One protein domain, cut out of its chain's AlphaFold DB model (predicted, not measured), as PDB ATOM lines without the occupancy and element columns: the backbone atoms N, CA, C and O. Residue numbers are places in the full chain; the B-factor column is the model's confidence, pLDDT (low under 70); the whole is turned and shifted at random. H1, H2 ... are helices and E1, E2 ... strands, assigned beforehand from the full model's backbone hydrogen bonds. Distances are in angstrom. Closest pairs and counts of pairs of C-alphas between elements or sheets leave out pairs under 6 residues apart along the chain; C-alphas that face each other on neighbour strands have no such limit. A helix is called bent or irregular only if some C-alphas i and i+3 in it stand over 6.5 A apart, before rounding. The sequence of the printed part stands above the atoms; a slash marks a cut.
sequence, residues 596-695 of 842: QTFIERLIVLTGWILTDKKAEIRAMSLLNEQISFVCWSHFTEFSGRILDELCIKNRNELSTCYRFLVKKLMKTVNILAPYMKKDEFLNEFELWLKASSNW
ATOM      1  N   GLN A 596     239.833 199.208 274.597       91.31
ATOM      2  CA  GLN A 596     239.104 198.254 275.435       91.31
ATOM      3  C   GLN A 596     237.608 198.551 275.465       91.31
ATOM      4  O   GLN A 596     236.803 197.628 275.323       91.31
ATOM      5  N   THR A 597     237.216 199.820 275.602       94.50
ATOM      6  CA  THR A 597     235.792 200.180 275.596       94.50
ATOM      7  C   THR A 597     235.242 200.232 274.168       94.50
ATOM      8  O   THR A 597     235.965 200.500 273.205       94.50
ATOM      9  N   PHE A 598     233.935 199.991 274.025       95.38
ATOM     10  CA  PHE A 598     233.217 200.196 272.762       95.38
ATOM     11  C   PHE A 598     233.398 201.632 272.245       95.38
ATOM     12  O   PHE A 598     233.664 201.839 271.066       95.38
ATOM     13  N   ILE A 599     233.349 202.607 273.154       95.25
ATOM     14  CA  ILE A 599     233.534 204.033 272.879       95.25
ATOM     15  C   ILE A 599     234.946 204.357 272.365       95.25
ATOM     16  O   ILE A 599     235.085 205.075 271.378       95.25
ATOM     17  N   GLU A 600     236.004 203.792 272.958       94.75
ATOM     18  CA  GLU A 600     237.371 203.962 272.449       94.75
ATOM     19  C   GLU A 600     237.516 203.446 271.013       94.75
ATOM     20  O   GLU A 600     238.208 204.069 270.205       94.75
ATOM     21  N   ARG A 601     236.872 202.313 270.688       96.25
ATOM     22  CA  ARG A 601     236.828 201.794 269.315       96.25
ATOM     23  C   ARG A 601     236.007 202.712 268.411       96.25
ATOM     24  O   ARG A 601     236.495 203.073 267.348       96.25
ATOM     25  N   LEU A 602     234.824 203.148 268.844       97.50
ATOM     26  CA  LEU A 602     233.941 204.045 268.094       97.50
ATOM     27  C   LEU A 602     234.644 205.352 267.696       97.50
ATOM     28  O   LEU A 602     234.586 205.735 266.530       97.50
ATOM     29  N   ILE A 603     235.355 206.005 268.623       97.12
ATOM     30  CA  ILE A 603     236.103 207.248 268.358       97.12
ATOM     31  C   ILE A 603     237.227 207.007 267.338       97.12
ATOM     32  O   ILE A 603     237.297 207.698 266.323       97.12
ATOM     33  N   VAL A 604     238.075 205.993 267.557       96.75
ATOM     34  CA  VAL A 604     239.174 205.647 266.634       96.75
ATOM     35  C   VAL A 604     238.650 205.317 265.234       96.75
ATOM     36  O   VAL A 604     239.229 205.748 264.240       96.75
ATOM     37  N   LEU A 605     237.554 204.566 265.141       97.62
ATOM     38  CA  LEU A 605     236.978 204.133 263.871       97.62
ATOM     39  C   LEU A 605     236.220 205.262 263.156       97.62
ATOM     40  O   LEU A 605     236.291 205.345 261.933       97.62
ATOM     41  N   THR A 606     235.583 206.176 263.893       98.06
ATOM     42  CA  THR A 606     235.004 207.408 263.326       98.06
ATOM     43  C   THR A 606     236.094 208.250 262.669       98.06
ATOM     44  O   THR A 606     235.970 208.602 261.498       98.06
ATOM     45  N   GLY A 607     237.199 208.509 263.377       97.25
ATOM     46  CA  GLY A 607     238.328 209.255 262.817       97.25
ATOM     47  C   GLY A 607     238.987 208.547 261.626       97.25
ATOM     48  O   GLY A 607     239.372 209.212 260.669       97.25
ATOM     49  N   TRP A 608     239.026 207.207 261.611       97.69
ATOM     50  CA  TRP A 608     239.509 206.453 260.448       97.69
ATOM     51  C   TRP A 608     238.634 206.665 259.203       97.69
ATOM     52  O   TRP A 608     239.177 206.881 258.121       97.69
ATOM     53  N   ILE A 609     237.301 206.671 259.341       97.56
ATOM     54  CA  ILE A 609     236.367 206.916 258.221       97.56
ATOM     55  C   ILE A 609     236.465 208.365 257.707       97.56
ATOM     56  O   ILE A 609     236.332 208.604 256.505       97.56
ATOM     57  N   LEU A 610     236.751 209.334 258.587       95.25
ATOM     58  CA  LEU A 610     236.997 210.735 258.204       95.25
ATOM     59  C   LEU A 610     238.333 210.946 257.461       95.25
ATOM     60  O   LEU A 610     238.498 211.966 256.784       95.25
ATOM     61  N   THR A 611     239.275 210.002 257.570       94.00
ATOM     62  CA  THR A 611     240.524 209.971 256.788       94.00
ATOM     63  C   THR A 611     240.374 209.149 255.498       94.00
ATOM     64  O   THR A 611     240.835 209.577 254.442       94.00
ATOM     65  N   ASP A 612     239.715 207.986 255.549       93.69
ATOM     66  CA  ASP A 612     239.444 207.114 254.398       93.69
ATOM     67  C   ASP A 612     237.973 206.673 254.377       93.69
ATOM     68  O   ASP A 612     237.570 205.760 255.097       93.69
ATOM     69  N   LYS A 613     237.171 207.243 253.468       88.50
ATOM     70  CA  LYS A 613     235.766 206.836 253.271       88.50
ATOM     71  C   LYS A 613     235.622 205.353 252.878       88.50
ATOM     72  O   LYS A 613     234.584 204.757 253.140       88.50
ATOM     73  N   LYS A 614     236.655 204.714 252.306       91.69
ATOM     74  CA  LYS A 614     236.660 203.267 251.999       91.69
ATOM     75  C   LYS A 614     236.925 202.398 253.241       91.69
ATOM     76  O   LYS A 614     236.845 201.171 253.159       91.69
ATOM     77  N   ALA A 615     237.221 202.992 254.399       93.62
ATOM     78  CA  ALA A 615     237.379 202.270 255.657       93.62
ATOM     79  C   ALA A 615     236.047 201.816 256.275       93.62
ATOM     80  O   ALA A 615     236.069 200.867 257.052       93.62
ATOM     81  N   GLU A 616     234.906 202.417 255.912       95.25
ATOM     82  CA  GLU A 616     233.580 202.187 256.519       95.25
ATOM     83  C   GLU A 616     233.236 200.696 256.720       95.25
ATOM     84  O   GLU A 616     232.974 200.253 257.840       95.25
ATOM     85  N   ILE A 617     233.346 199.893 255.655       92.69
ATOM     86  CA  ILE A 617     233.046 198.450 255.673       92.69
ATOM     87  C   ILE A 617     233.966 197.692 256.648       92.69
ATOM     88  O   ILE A 617     233.523 196.781 257.346       92.69
ATOM     89  N   ARG A 618     235.248 198.079 256.728       94.81
ATOM     90  CA  ARG A 618     236.231 197.472 257.643       94.81
ATOM     91  C   ARG A 618     236.005 197.934 259.081       94.81
ATOM     92  O   ARG A 618     236.090 197.138 260.008       94.81
ATOM     93  N   ALA A 619     235.675 199.204 259.285       96.38
ATOM     94  CA  ALA A 619     235.391 199.755 260.601       96.38
ATOM     95  C   ALA A 619     234.204 199.043 261.278       96.38
ATOM     96  O   ALA A 619     234.302 198.681 262.450       96.38
ATOM     97  N   MET A 620     233.145 198.729 260.523       94.81
ATOM     98  CA  MET A 620     232.006 197.943 261.017       94.81
ATOM     99  C   MET A 620     232.396 196.543 261.519       94.81
ATOM    100  O   MET A 620     231.849 196.080 262.523       94.81
ATOM    101  N   SER A 621     233.361 195.864 260.881       94.81
ATOM    102  CA  SER A 621     233.842 194.569 261.383       94.81
ATOM    103  C   SER A 621     234.688 194.717 262.653       94.81
ATOM    104  O   SER A 621     234.516 193.937 263.586       94.81
ATOM    105  N   LEU A 622     235.546 195.743 262.727       95.06
ATOM    106  CA  LEU A 622     236.452 195.958 263.866       95.06
ATOM    107  C   LEU A 622     235.750 196.437 265.146       95.06
ATOM    108  O   LEU A 622     236.220 196.158 266.245       95.06
ATOM    109  N   LEU A 623     234.626 197.153 265.038       94.94
ATOM    110  CA  LEU A 623     233.908 197.696 266.203       94.94
ATOM    111  C   LEU A 623     233.476 196.599 267.200       94.94
ATOM    112  O   LEU A 623     233.464 196.822 268.418       94.94
ATOM    113  N   ASN A 624     233.178 195.409 266.669       91.75
ATOM    114  CA  ASN A 624     232.735 194.223 267.402       91.75
ATOM    115  C   ASN A 624     233.881 193.403 268.030       91.75
ATOM    116  O   ASN A 624     233.615 192.499 268.825       91.75
ATOM    117  N   GLU A 625     235.148 193.697 267.718       93.00
ATOM    118  CA  GLU A 625     236.288 193.049 268.377       93.00
ATOM    119  C   GLU A 625     236.354 193.454 269.858       93.00
ATOM    120  O   GLU A 625     236.210 194.624 270.206       93.00
ATOM    121  N   GLN A 626     236.606 192.503 270.764       86.19
ATOM    122  CA  GLN A 626     236.694 192.815 272.200       86.19
ATOM    123  C   GLN A 626     237.915 193.682 272.546       86.19
ATOM    124  O   GLN A 626     237.870 194.490 273.475       86.19
ATOM    125  N   ILE A 627     239.020 193.476 271.827       84.62
ATOM    126  CA  ILE A 627     240.326 194.090 272.059       84.62
ATOM    127  C   ILE A 627     240.965 194.331 270.694       84.62
ATOM    128  O   ILE A 627     241.214 193.371 269.972       84.62
ATOM    129  N   SER A 628     241.325 195.579 270.401       90.50
ATOM    130  CA  SER A 628     242.130 195.915 269.222       90.50
ATOM    131  C   SER A 628     243.359 196.733 269.639       90.50
ATOM    132  O   SER A 628     243.343 197.446 270.648       90.50
ATOM    133  N   PHE A 629     244.444 196.641 268.866       94.44
ATOM    134  CA  PHE A 629     245.665 197.420 269.095       94.44
ATOM    135  C   PHE A 629     245.855 198.485 268.010       94.44
ATOM    136  O   PHE A 629     245.881 198.205 266.809       94.44
ATOM    137  N   VAL A 630     246.014 199.736 268.433       94.75
ATOM    138  CA  VAL A 630     246.126 200.914 267.561       94.75
ATOM    139  C   VAL A 630     247.455 201.592 267.861       94.75
ATOM    140  O   VAL A 630     247.755 201.873 269.018       94.75
ATOM    141  N   CYS A 631     248.304 201.814 266.855       93.81
ATOM    142  CA  CYS A 631     249.586 202.475 267.104       93.81
ATOM    143  C   CYS A 631     249.402 203.985 267.319       93.81
ATOM    144  O   CYS A 631     248.513 204.595 266.725       93.81
ATOM    145  N   TRP A 632     250.249 204.580 268.167       90.94
ATOM    146  CA  TRP A 632     250.085 205.967 268.632       90.94
ATOM    147  C   TRP A 632     249.945 207.010 267.519       90.94
ATOM    148  O   TRP A 632     249.199 207.965 267.698       90.94
ATOM    149  N   SER A 633     250.593 206.811 266.365       90.19
ATOM    150  CA  SER A 633     250.469 207.720 265.218       90.19
ATOM    151  C   SER A 633     249.018 207.865 264.757       90.19
ATOM    152  O   SER A 633     248.520 208.983 264.723       90.19
ATOM    153  N   HIS A 634     248.310 206.754 264.515       93.94
ATOM    154  CA  HIS A 634     246.898 206.803 264.117       93.94
ATOM    155  C   HIS A 634     245.993 207.321 265.233       93.94
ATOM    156  O   HIS A 634     244.991 207.968 264.966       93.94
ATOM    157  N   PHE A 635     246.316 207.016 266.493       89.94
ATOM    158  CA  PHE A 635     245.512 207.477 267.624       89.94
ATOM    159  C   PHE A 635     245.501 209.013 267.702       89.94
ATOM    160  O   PHE A 635     244.443 209.614 267.873       89.94
ATOM    161  N   THR A 636     246.660 209.644 267.492       89.25
ATOM    162  CA  THR A 636     246.778 211.104 267.390       89.25
ATOM    163  C   THR A 636     246.179 211.634 266.081       89.25
ATOM    164  O   THR A 636     245.383 212.566 266.120       89.25
ATOM    165  N   GLU A 637     246.487 211.024 264.936       92.62
ATOM    166  CA  GLU A 637     245.955 211.385 263.607       92.62
ATOM    167  C   GLU A 637     244.419 211.419 263.577       92.62
ATOM    168  O   GLU A 637     243.823 212.402 263.147       92.62
ATOM    169  N   PHE A 638     243.767 210.385 264.110       95.19
ATOM    170  CA  PHE A 638     242.309 210.272 264.144       95.19
ATOM    171  C   PHE A 638     241.680 211.176 265.213       95.19
ATOM    172  O   PHE A 638     240.545 211.609 265.035       95.19
ATOM    173  N   SER A 639     242.414 211.530 266.281       93.50
ATOM    174  CA  SER A 639     241.990 212.615 267.181       93.50
ATOM    175  C   SER A 639     241.989 213.968 266.465       93.50
ATOM    176  O   SER A 639     241.004 214.696 266.557       93.50
ATOM    177  N   GLY A 640     243.047 214.259 265.695       92.56
ATOM    178  CA  GLY A 640     243.169 215.472 264.889       92.56
ATOM    179  C   GLY A 640     242.063 215.558 263.846       92.56
ATOM    180  O   GLY A 640     241.329 216.533 263.834       92.56
ATOM    181  N   ARG A 641     241.833 214.490 263.071       95.00
ATOM    182  CA  ARG A 641     240.812 214.489 262.014       95.00
ATOM    183  C   ARG A 641     239.388 214.747 262.527       95.00
ATOM    184  O   ARG A 641     238.598 215.355 261.813       95.00
ATOM    185  N   ILE A 642     239.053 214.329 263.753       96.00
ATOM    186  CA  ILE A 642     237.758 214.667 264.374       96.00
ATOM    187  C   ILE A 642     237.724 216.139 264.823       96.00
ATOM    188  O   ILE A 642     236.691 216.784 264.675       96.00
ATOM    189  N   LEU A 643     238.829 216.690 265.337       94.25
ATOM    190  CA  LEU A 643     238.936 218.115 265.684       94.25
ATOM    191  C   LEU A 643     238.869 219.014 264.432       94.25
ATOM    192  O   LEU A 643     238.144 220.008 264.449       94.25
ATOM    193  N   ASP A 644     239.528 218.621 263.335       91.12
ATOM    194  CA  ASP A 644     239.481 219.279 262.020       91.12
ATOM    195  C   ASP A 644     238.044 219.317 261.463       91.12
ATOM    196  O   ASP A 644     237.545 220.370 261.069       91.12
ATOM    197  N   GLU A 645     237.355 218.168 261.476       93.62
ATOM    198  CA  GLU A 645     235.963 217.998 261.024       93.62
ATOM    199  C   GLU A 645     234.961 218.791 261.890       93.62
ATOM    200  O   GLU A 645     233.873 219.145 261.432       93.62
ATOM    201  N   LEU A 646     235.337 219.097 263.137       91.31
ATOM    202  CA  LEU A 646     234.619 219.989 264.051       91.31
ATOM    203  C   LEU A 646     235.130 221.442 264.022       91.31
ATOM    204  O   LEU A 646     234.580 222.283 264.735       91.31
ATOM    205  N   CYS A 647     236.132 221.739 263.189       89.75
ATOM    206  CA  CYS A 647     236.795 223.034 263.011       89.75
ATOM    207  C   CYS A 647     237.244 223.705 264.325       89.75
ATOM    208  O   CYS A 647     237.180 224.928 264.457       89.75
ATOM    209  N   ILE A 648     237.709 222.904 265.288       89.00
ATOM    210  CA  ILE A 648     238.177 223.353 266.607       89.00
ATOM    211  C   ILE A 648     239.663 223.044 266.803       89.00
ATOM    212  O   ILE A 648     240.151 221.974 266.448       89.00
ATOM    213  N   LYS A 649     240.398 223.984 267.399       82.44
ATOM    214  CA  LYS A 649     241.843 223.876 267.659       82.44
ATOM    215  C   LYS A 649     242.152 223.142 268.961       82.44
ATOM    216  O   LYS A 649     243.258 222.633 269.133       82.44
ATOM    217  N   ASN A 650     241.216 223.122 269.910       82.19
ATOM    218  CA  ASN A 650     241.405 222.504 271.223       82.19
ATOM    219  C   ASN A 650     240.094 221.951 271.807       82.19
ATOM    220  O   ASN A 650     239.000 222.221 271.321       82.19
ATOM    221  N   ARG A 651     240.209 221.177 272.894       85.81
ATOM    222  CA  ARG A 651     239.068 220.510 273.546       85.81
ATOM    223  C   ARG A 651     238.043 221.464 274.174       85.81
ATOM    224  O   ARG A 651     236.899 221.063 274.345       85.81
ATOM    225  N   ASN A 652     238.435 222.681 274.559       87.00
ATOM    226  CA  ASN A 652     237.554 223.594 275.296       87.00
ATOM    227  C   ASN A 652     236.453 224.128 274.357       87.00
ATOM    228  O   ASN A 652     235.281 224.212 274.731       87.00
ATOM    229  N   GLU A 653     236.829 224.371 273.098       88.19
ATOM    230  CA  GLU A 653     235.954 224.784 271.996       88.19
ATOM    231  C   GLU A 653     234.918 223.714 271.592       88.19
ATOM    232  O   GLU A 653     233.961 224.025 270.884       88.19
ATOM    233  N   LEU A 654     235.047 222.460 272.053       88.44
ATOM    234  CA  LEU A 654     234.092 221.380 271.758       88.44
ATOM    235  C   LEU A 654     232.674 221.705 272.263       88.44
ATOM    236  O   LEU A 654     231.686 221.328 271.635       88.44
ATOM    237  N   SER A 655     232.582 222.442 273.375       84.25
ATOM    238  CA  SER A 655     231.319 222.912 273.960       84.25
ATOM    239  C   SER A 655     230.632 224.000 273.117       84.25
ATOM    240  O   SER A 655     229.405 224.030 273.025       84.25
ATOM    241  N   THR A 656     231.424 224.850 272.460       84.44
ATOM    242  CA  THR A 656     230.984 225.949 271.583       84.44
ATOM    243  C   THR A 656     230.915 225.557 270.104       84.44
ATOM    244  O   THR A 656     230.513 226.371 269.274       84.44
ATOM    245  N   CYS A 657     231.310 224.329 269.752       87.00
ATOM    246  CA  CYS A 657     231.394 223.854 268.375       87.00
ATOM    247  C   CYS A 657     230.046 223.974 267.643       87.00
ATOM    248  O   CYS A 657     228.987 223.588 268.154       87.00
ATOM    249  N   TYR A 658     230.090 224.489 266.411       81.62
ATOM    250  CA  TYR A 658     228.900 224.763 265.615       81.62
ATOM    251  C   TYR A 658     228.002 223.527 265.463       81.62
ATOM    252  O   TYR A 658     228.417 222.455 265.013       81.62
ATOM    253  N   ARG A 659     226.708 223.708 265.762       84.94
ATOM    254  CA  ARG A 659     225.687 222.642 265.760       84.94
ATOM    255  C   ARG A 659     225.617 221.854 264.442       84.94
ATOM    256  O   ARG A 659     225.224 220.687 264.462       84.94
ATOM    257  N   PHE A 660     225.991 222.462 263.312       80.06
ATOM    258  CA  PHE A 660     226.031 221.799 262.007       80.06
ATOM    259  C   PHE A 660     227.253 220.882 261.819       80.06
ATOM    260  O   PHE A 660     227.081 219.803 261.255       80.06
ATOM    261  N   LEU A 661     228.439 221.229 262.339       89.50
ATOM    262  CA  LEU A 661     229.635 220.375 262.254       89.50
ATOM    263  C   LEU A 661     229.438 219.105 263.072       89.50
ATOM    264  O   LEU A 661     229.622 218.001 262.566       89.50
ATOM    265  N   VAL A 662     228.901 219.234 264.288       94.12
ATOM    266  CA  VAL A 662     228.527 218.057 265.080       94.12
ATOM    267  C   VAL A 662     227.452 217.224 264.365       94.12
ATOM    268  O   VAL A 662     227.507 215.998 264.388       94.12
ATOM    269  N   LYS A 663     226.497 217.847 263.656       92.69
ATOM    270  CA  LYS A 663     225.512 217.126 262.824       92.69
ATOM    271  C   LYS A 663     226.156 216.431 261.609       92.69
ATOM    272  O   LYS A 663     225.626 215.409 261.180       92.69
ATOM    273  N   LYS A 664     227.267 216.946 261.063       92.31
ATOM    274  CA  LYS A 664     228.081 216.313 260.006       92.31
ATOM    275  C   LYS A 664     228.819 215.096 260.580       92.31
ATOM    276  O   LYS A 664     228.566 213.985 260.119       92.31
ATOM    277  N   LEU A 665     229.575 215.274 261.667       96.75
ATOM    278  CA  LEU A 665     230.282 214.211 262.394       96.75
ATOM    279  C   LEU A 665     229.352 213.072 262.847       96.75
ATOM    280  O   LEU A 665     229.657 211.899 262.634       96.75
ATOM    281  N   MET A 666     228.188 213.398 263.418       97.56
ATOM    282  CA  MET A 666     227.233 212.387 263.890       97.56
ATOM    283  C   MET A 666     226.625 211.545 262.760       97.56
ATOM    284  O   MET A 666     226.125 210.462 263.049       97.56
ATOM    285  N   LYS A 667     226.699 211.950 261.479       96.94
ATOM    286  CA  LYS A 667     226.376 211.028 260.370       96.94
ATOM    287  C   LYS A 667     227.353 209.850 260.359       96.94
ATOM    288  O   LYS A 667     226.911 208.711 260.295       96.94
ATOM    289  N   THR A 668     228.652 210.125 260.482       97.56
ATOM    290  CA  THR A 668     229.720 209.113 260.527       97.56
ATOM    291  C   THR A 668     229.619 208.245 261.781       97.56
ATOM    292  O   THR A 668     229.680 207.021 261.683       97.56
ATOM    293  N   VAL A 669     229.380 208.853 262.950       97.81
ATOM    294  CA  VAL A 669     229.167 208.110 264.209       97.81
ATOM    295  C   VAL A 669     227.958 207.176 264.095       97.81
ATOM    296  O   VAL A 669     228.052 206.015 264.480       97.81
ATOM    297  N   ASN A 670     226.848 207.634 263.507       97.56
ATOM    298  CA  ASN A 670     225.617 206.846 263.394       97.56
ATOM    299  C   ASN A 670     225.684 205.702 262.369       97.56
ATOM    300  O   ASN A 670     224.809 204.840 262.399       97.56
ATOM    301  N   ILE A 671     226.694 205.651 261.491       96.62
ATOM    302  CA  ILE A 671     226.965 204.452 260.675       96.62
ATOM    303  C   ILE A 671     227.469 203.319 261.581       96.62
ATOM    304  O   ILE A 671     226.992 202.191 261.488       96.62
ATOM    305  N   LEU A 672     228.395 203.641 262.491       97.25
ATOM    306  CA  LEU A 672     229.003 202.697 263.432       97.25
ATOM    307  C   LEU A 672     228.091 202.373 264.629       97.25
ATOM    308  O   LEU A 672     228.033 201.233 265.081       97.25
ATOM    309  N   ALA A 673     227.378 203.372 265.149       97.56
ATOM    310  CA  ALA A 673     226.540 203.270 266.340       97.56
ATOM    311  C   ALA A 673     225.213 204.044 266.154       97.56
ATOM    312  O   ALA A 673     225.077 205.158 266.660       97.56
ATOM    313  N   PRO A 674     224.200 203.471 265.467       97.31
ATOM    314  CA  PRO A 674     222.968 204.179 265.076       97.31
ATOM    315  C   PRO A 674     222.125 204.784 266.210       97.31
ATOM    316  O   PRO A 674     221.255 205.615 265.950       97.31
ATOM    317  N   TYR A 675     222.354 204.357 267.454       96.75
ATOM    318  CA  TYR A 675     221.636 204.815 268.649       96.75
ATOM    319  C   TYR A 675     222.441 205.801 269.514       96.75
ATOM    320  O   TYR A 675     221.935 206.253 270.541       96.75
ATOM    321  N   MET A 676     223.675 206.131 269.117       97.12
ATOM    322  CA  MET A 676     224.564 207.015 269.871       97.12
ATOM    323  C   MET A 676     224.002 208.440 269.906       97.12
ATOM    324  O   MET A 676     223.767 209.057 268.864       97.12
ATOM    325  N   LYS A 677     223.792 209.006 271.099       97.38
ATOM    326  CA  LYS A 677     223.325 210.396 271.205       97.38
ATOM    327  C   LYS A 677     224.475 211.363 270.940       97.38
ATOM    328  O   LYS A 677     225.620 211.099 271.297       97.38
ATOM    329  N   LYS A 678     224.150 212.529 270.370       95.69
ATOM    330  CA  LYS A 678     225.110 213.610 270.087       95.69
ATOM    331  C   LYS A 678     225.945 213.956 271.321       95.69
ATOM    332  O   LYS A 678     227.169 213.944 271.271       95.69
ATOM    333  N   ASP A 679     225.269 214.273 272.419       95.12
ATOM    334  CA  ASP A 679     225.914 214.821 273.614       95.12
ATOM    335  C   ASP A 679     226.627 213.719 274.419       95.12
ATOM    336  O   ASP A 679     227.656 213.968 275.030       95.12
ATOM    337  N   GLU A 680     226.153 212.475 274.320       96.88
ATOM    338  CA  GLU A 680     226.830 211.272 274.822       96.88
ATOM    339  C   GLU A 680     228.163 211.043 274.090       96.88
ATOM    340  O   GLU A 680     229.197 210.893 274.736       96.88
ATOM    341  N   PHE A 681     228.176 211.115 272.751       97.19
ATOM    342  CA  PHE A 681     229.408 210.998 271.965       97.19
ATOM    343  C   PHE A 681     230.368 212.164 272.217       97.19
ATOM    344  O   PHE A 681     231.565 211.932 272.364       97.19
ATOM    345  N   LEU A 682     229.873 213.406 272.288       95.81
ATOM    346  CA  LEU A 682     230.731 214.559 272.577       95.81
ATOM    347  C   LEU A 682     231.331 214.495 273.984       95.81
ATOM    348  O   LEU A 682     232.521 214.753 274.118       95.81
ATOM    349  N   ASN A 683     230.558 214.124 275.007       95.50
ATOM    350  CA  ASN A 683     231.067 213.989 276.374       95.50
ATOM    351  C   ASN A 683     232.134 212.890 276.459       95.50
ATOM    352  O   ASN A 683     233.198 213.107 277.031       95.50
ATOM    353  N   GLU A 684     231.891 211.732 275.844       96.19
ATOM    354  CA  GLU A 684     232.876 210.651 275.776       96.19
ATOM    355  C   GLU A 684     234.124 211.039 274.967       96.19
ATOM    356  O   GLU A 684     235.243 210.738 275.381       96.19
ATOM    357  N   PHE A 685     233.971 211.760 273.852       95.69
ATOM    358  CA  PHE A 685     235.103 212.292 273.090       95.69
ATOM    359  C   PHE A 685     235.880 213.343 273.894       95.69
ATOM    360  O   PHE A 685     237.107 213.337 273.879       95.69
ATOM    361  N   GLU A 686     235.207 214.191 274.673       94.69
ATOM    362  CA  GLU A 686     235.850 215.157 275.565       94.69
ATOM    363  C   GLU A 686     236.596 214.466 276.718       94.69
ATOM    364  O   GLU A 686     237.722 214.847 277.033       94.69
ATOM    365  N   LEU A 687     236.020 213.422 277.326       93.38
ATOM    366  CA  LEU A 687     236.680 212.590 278.339       93.38
ATOM    367  C   LEU A 687     237.896 211.864 277.752       93.38
ATOM    368  O   LEU A 687     238.967 211.846 278.362       93.38
ATOM    369  N   TRP A 688     237.762 211.333 276.539       92.06
ATOM    370  CA  TRP A 688     238.837 210.703 275.780       92.06
ATOM    371  C   TRP A 688     239.935 211.707 275.397       92.06
ATOM    372  O   TRP A 688     241.104 211.345 275.469       92.06
ATOM    373  N   LEU A 689     239.604 212.973 275.101       91.19
ATOM    374  CA  LEU A 689     240.557 214.074 274.875       91.19
ATOM    375  C   LEU A 689     241.199 214.609 276.170       91.19
ATOM    376  O   LEU A 689     242.376 214.969 276.195       91.19
ATOM    377  N   LYS A 690     240.457 214.656 277.279       90.50
ATOM    378  CA  LYS A 690     240.989 214.978 278.613       90.50
ATOM    379  C   LYS A 690     242.016 213.931 279.013       90.50
ATOM    380  O   LYS A 690     243.153 214.271 279.335       90.50
ATOM    381  N   ALA A 691     241.658 212.662 278.889       86.81
ATOM    382  CA  ALA A 691     242.573 211.566 279.127       86.81
ATOM    383  C   ALA A 691     243.703 211.518 278.073       86.81
ATOM    384  O   ALA A 691     244.846 211.256 278.445       86.81
ATOM    385  N   SER A 692     243.458 211.888 276.804       80.44
ATOM    386  CA  SER A 692     244.516 211.978 275.784       80.44
ATOM    387  C   SER A 692     245.463 213.155 275.961       80.44
ATOM    388  O   SER A 692     246.610 213.040 275.544       80.44
ATOM    389  N   SER A 693     245.106 214.211 276.694       72.00
ATOM    390  CA  SER A 693     246.105 215.208 277.108       72.00
ATOM    391  C   SER A 693     247.214 214.604 277.996       72.00
ATOM    392  O   SER A 693     248.347 215.084 277.971       72.00
ATOM    393  N   ASN A 694     246.948 213.456 278.639       65.62
ATOM    394  CA  ASN A 694     247.939 212.627 279.341       65.62
ATOM    395  C   ASN A 694     248.584 211.530 278.453       65.62
ATOM    396  O   ASN A 694     249.416 210.763 278.939       65.62
ATOM    397  N   TRP A 695     248.205 211.417 277.171       63.38
ATOM    398  CA  TRP A 695     248.633 210.357 276.234       63.38
ATOM    399  C   TRP A 695     249.245 210.860 274.909       63.38
ATOM    400  O   TRP A 695     249.984 210.122 274.263       63.38
TER     401      TRP A 695
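AT A GLANCE: This is residues 596 to 695 of the 842 residues of an uncharacterized protein of Caenorhabditis nigoni (UniProt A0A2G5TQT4). H1 runs through the core of a compact helical body; H2 folds back beside it as a hairpin, H3 and H4 pack on it at wide angles, and H5 crosses near its first residues. The 100 printed residues, mostly helix, hold H1, H2, strand E1, H3, H4 and H5 in that order. The radius of gyration of the C-alphas is 12.5 A; the spans are 33 by 29 by 22 A.

IN THESE COORDINATES: H1, residues 598 to 611, begins at C-alpha (233.217, 200.196, 272.762) and measures 20.1 A. H2 is 613 to 623, irregular, with C-alphas 614 and 617 7.1 A apart. E1, 628 to 631, pairs with no named strand. H3 is 632 to 645, 20.1 A; H4 is 659 to 672, 20.4 A; H5, 678 to 693, 22.2 A, ends at (246.105, 215.208, 277.108).

HOW THE PARTS SIT: The hub H1 touches H2 at a shallow tilt of 13 degrees, opposite ways, closest C-alphas Ile 609 and Ala 615, 5.4 A. H3 touches H1 with Phe 638 and Gly 607 closest, C-alphas 4.3 A apart. Residues 668 to 672 of H4 touch H1, closest C-alphas Val 669 and Thr 606, 5.9 A. H5 only just touches H1, with 3 pairs of C-alphas within 8 A, Phe 685 and Ile 603 closest at 7.0 A. O i to N i+4 pairs are within hydrogen-bond range throughout H1, H3 and H5, in 4 of 7 in H2 and 7 of 10 in H4.

THE WHOLE: The farthest C-alphas, Gln 626 and Thr 656, are 33.6 A apart. The printed part has no cut; H3 to H4 is a long link. Residues 694 to 695 have pLDDT under 70.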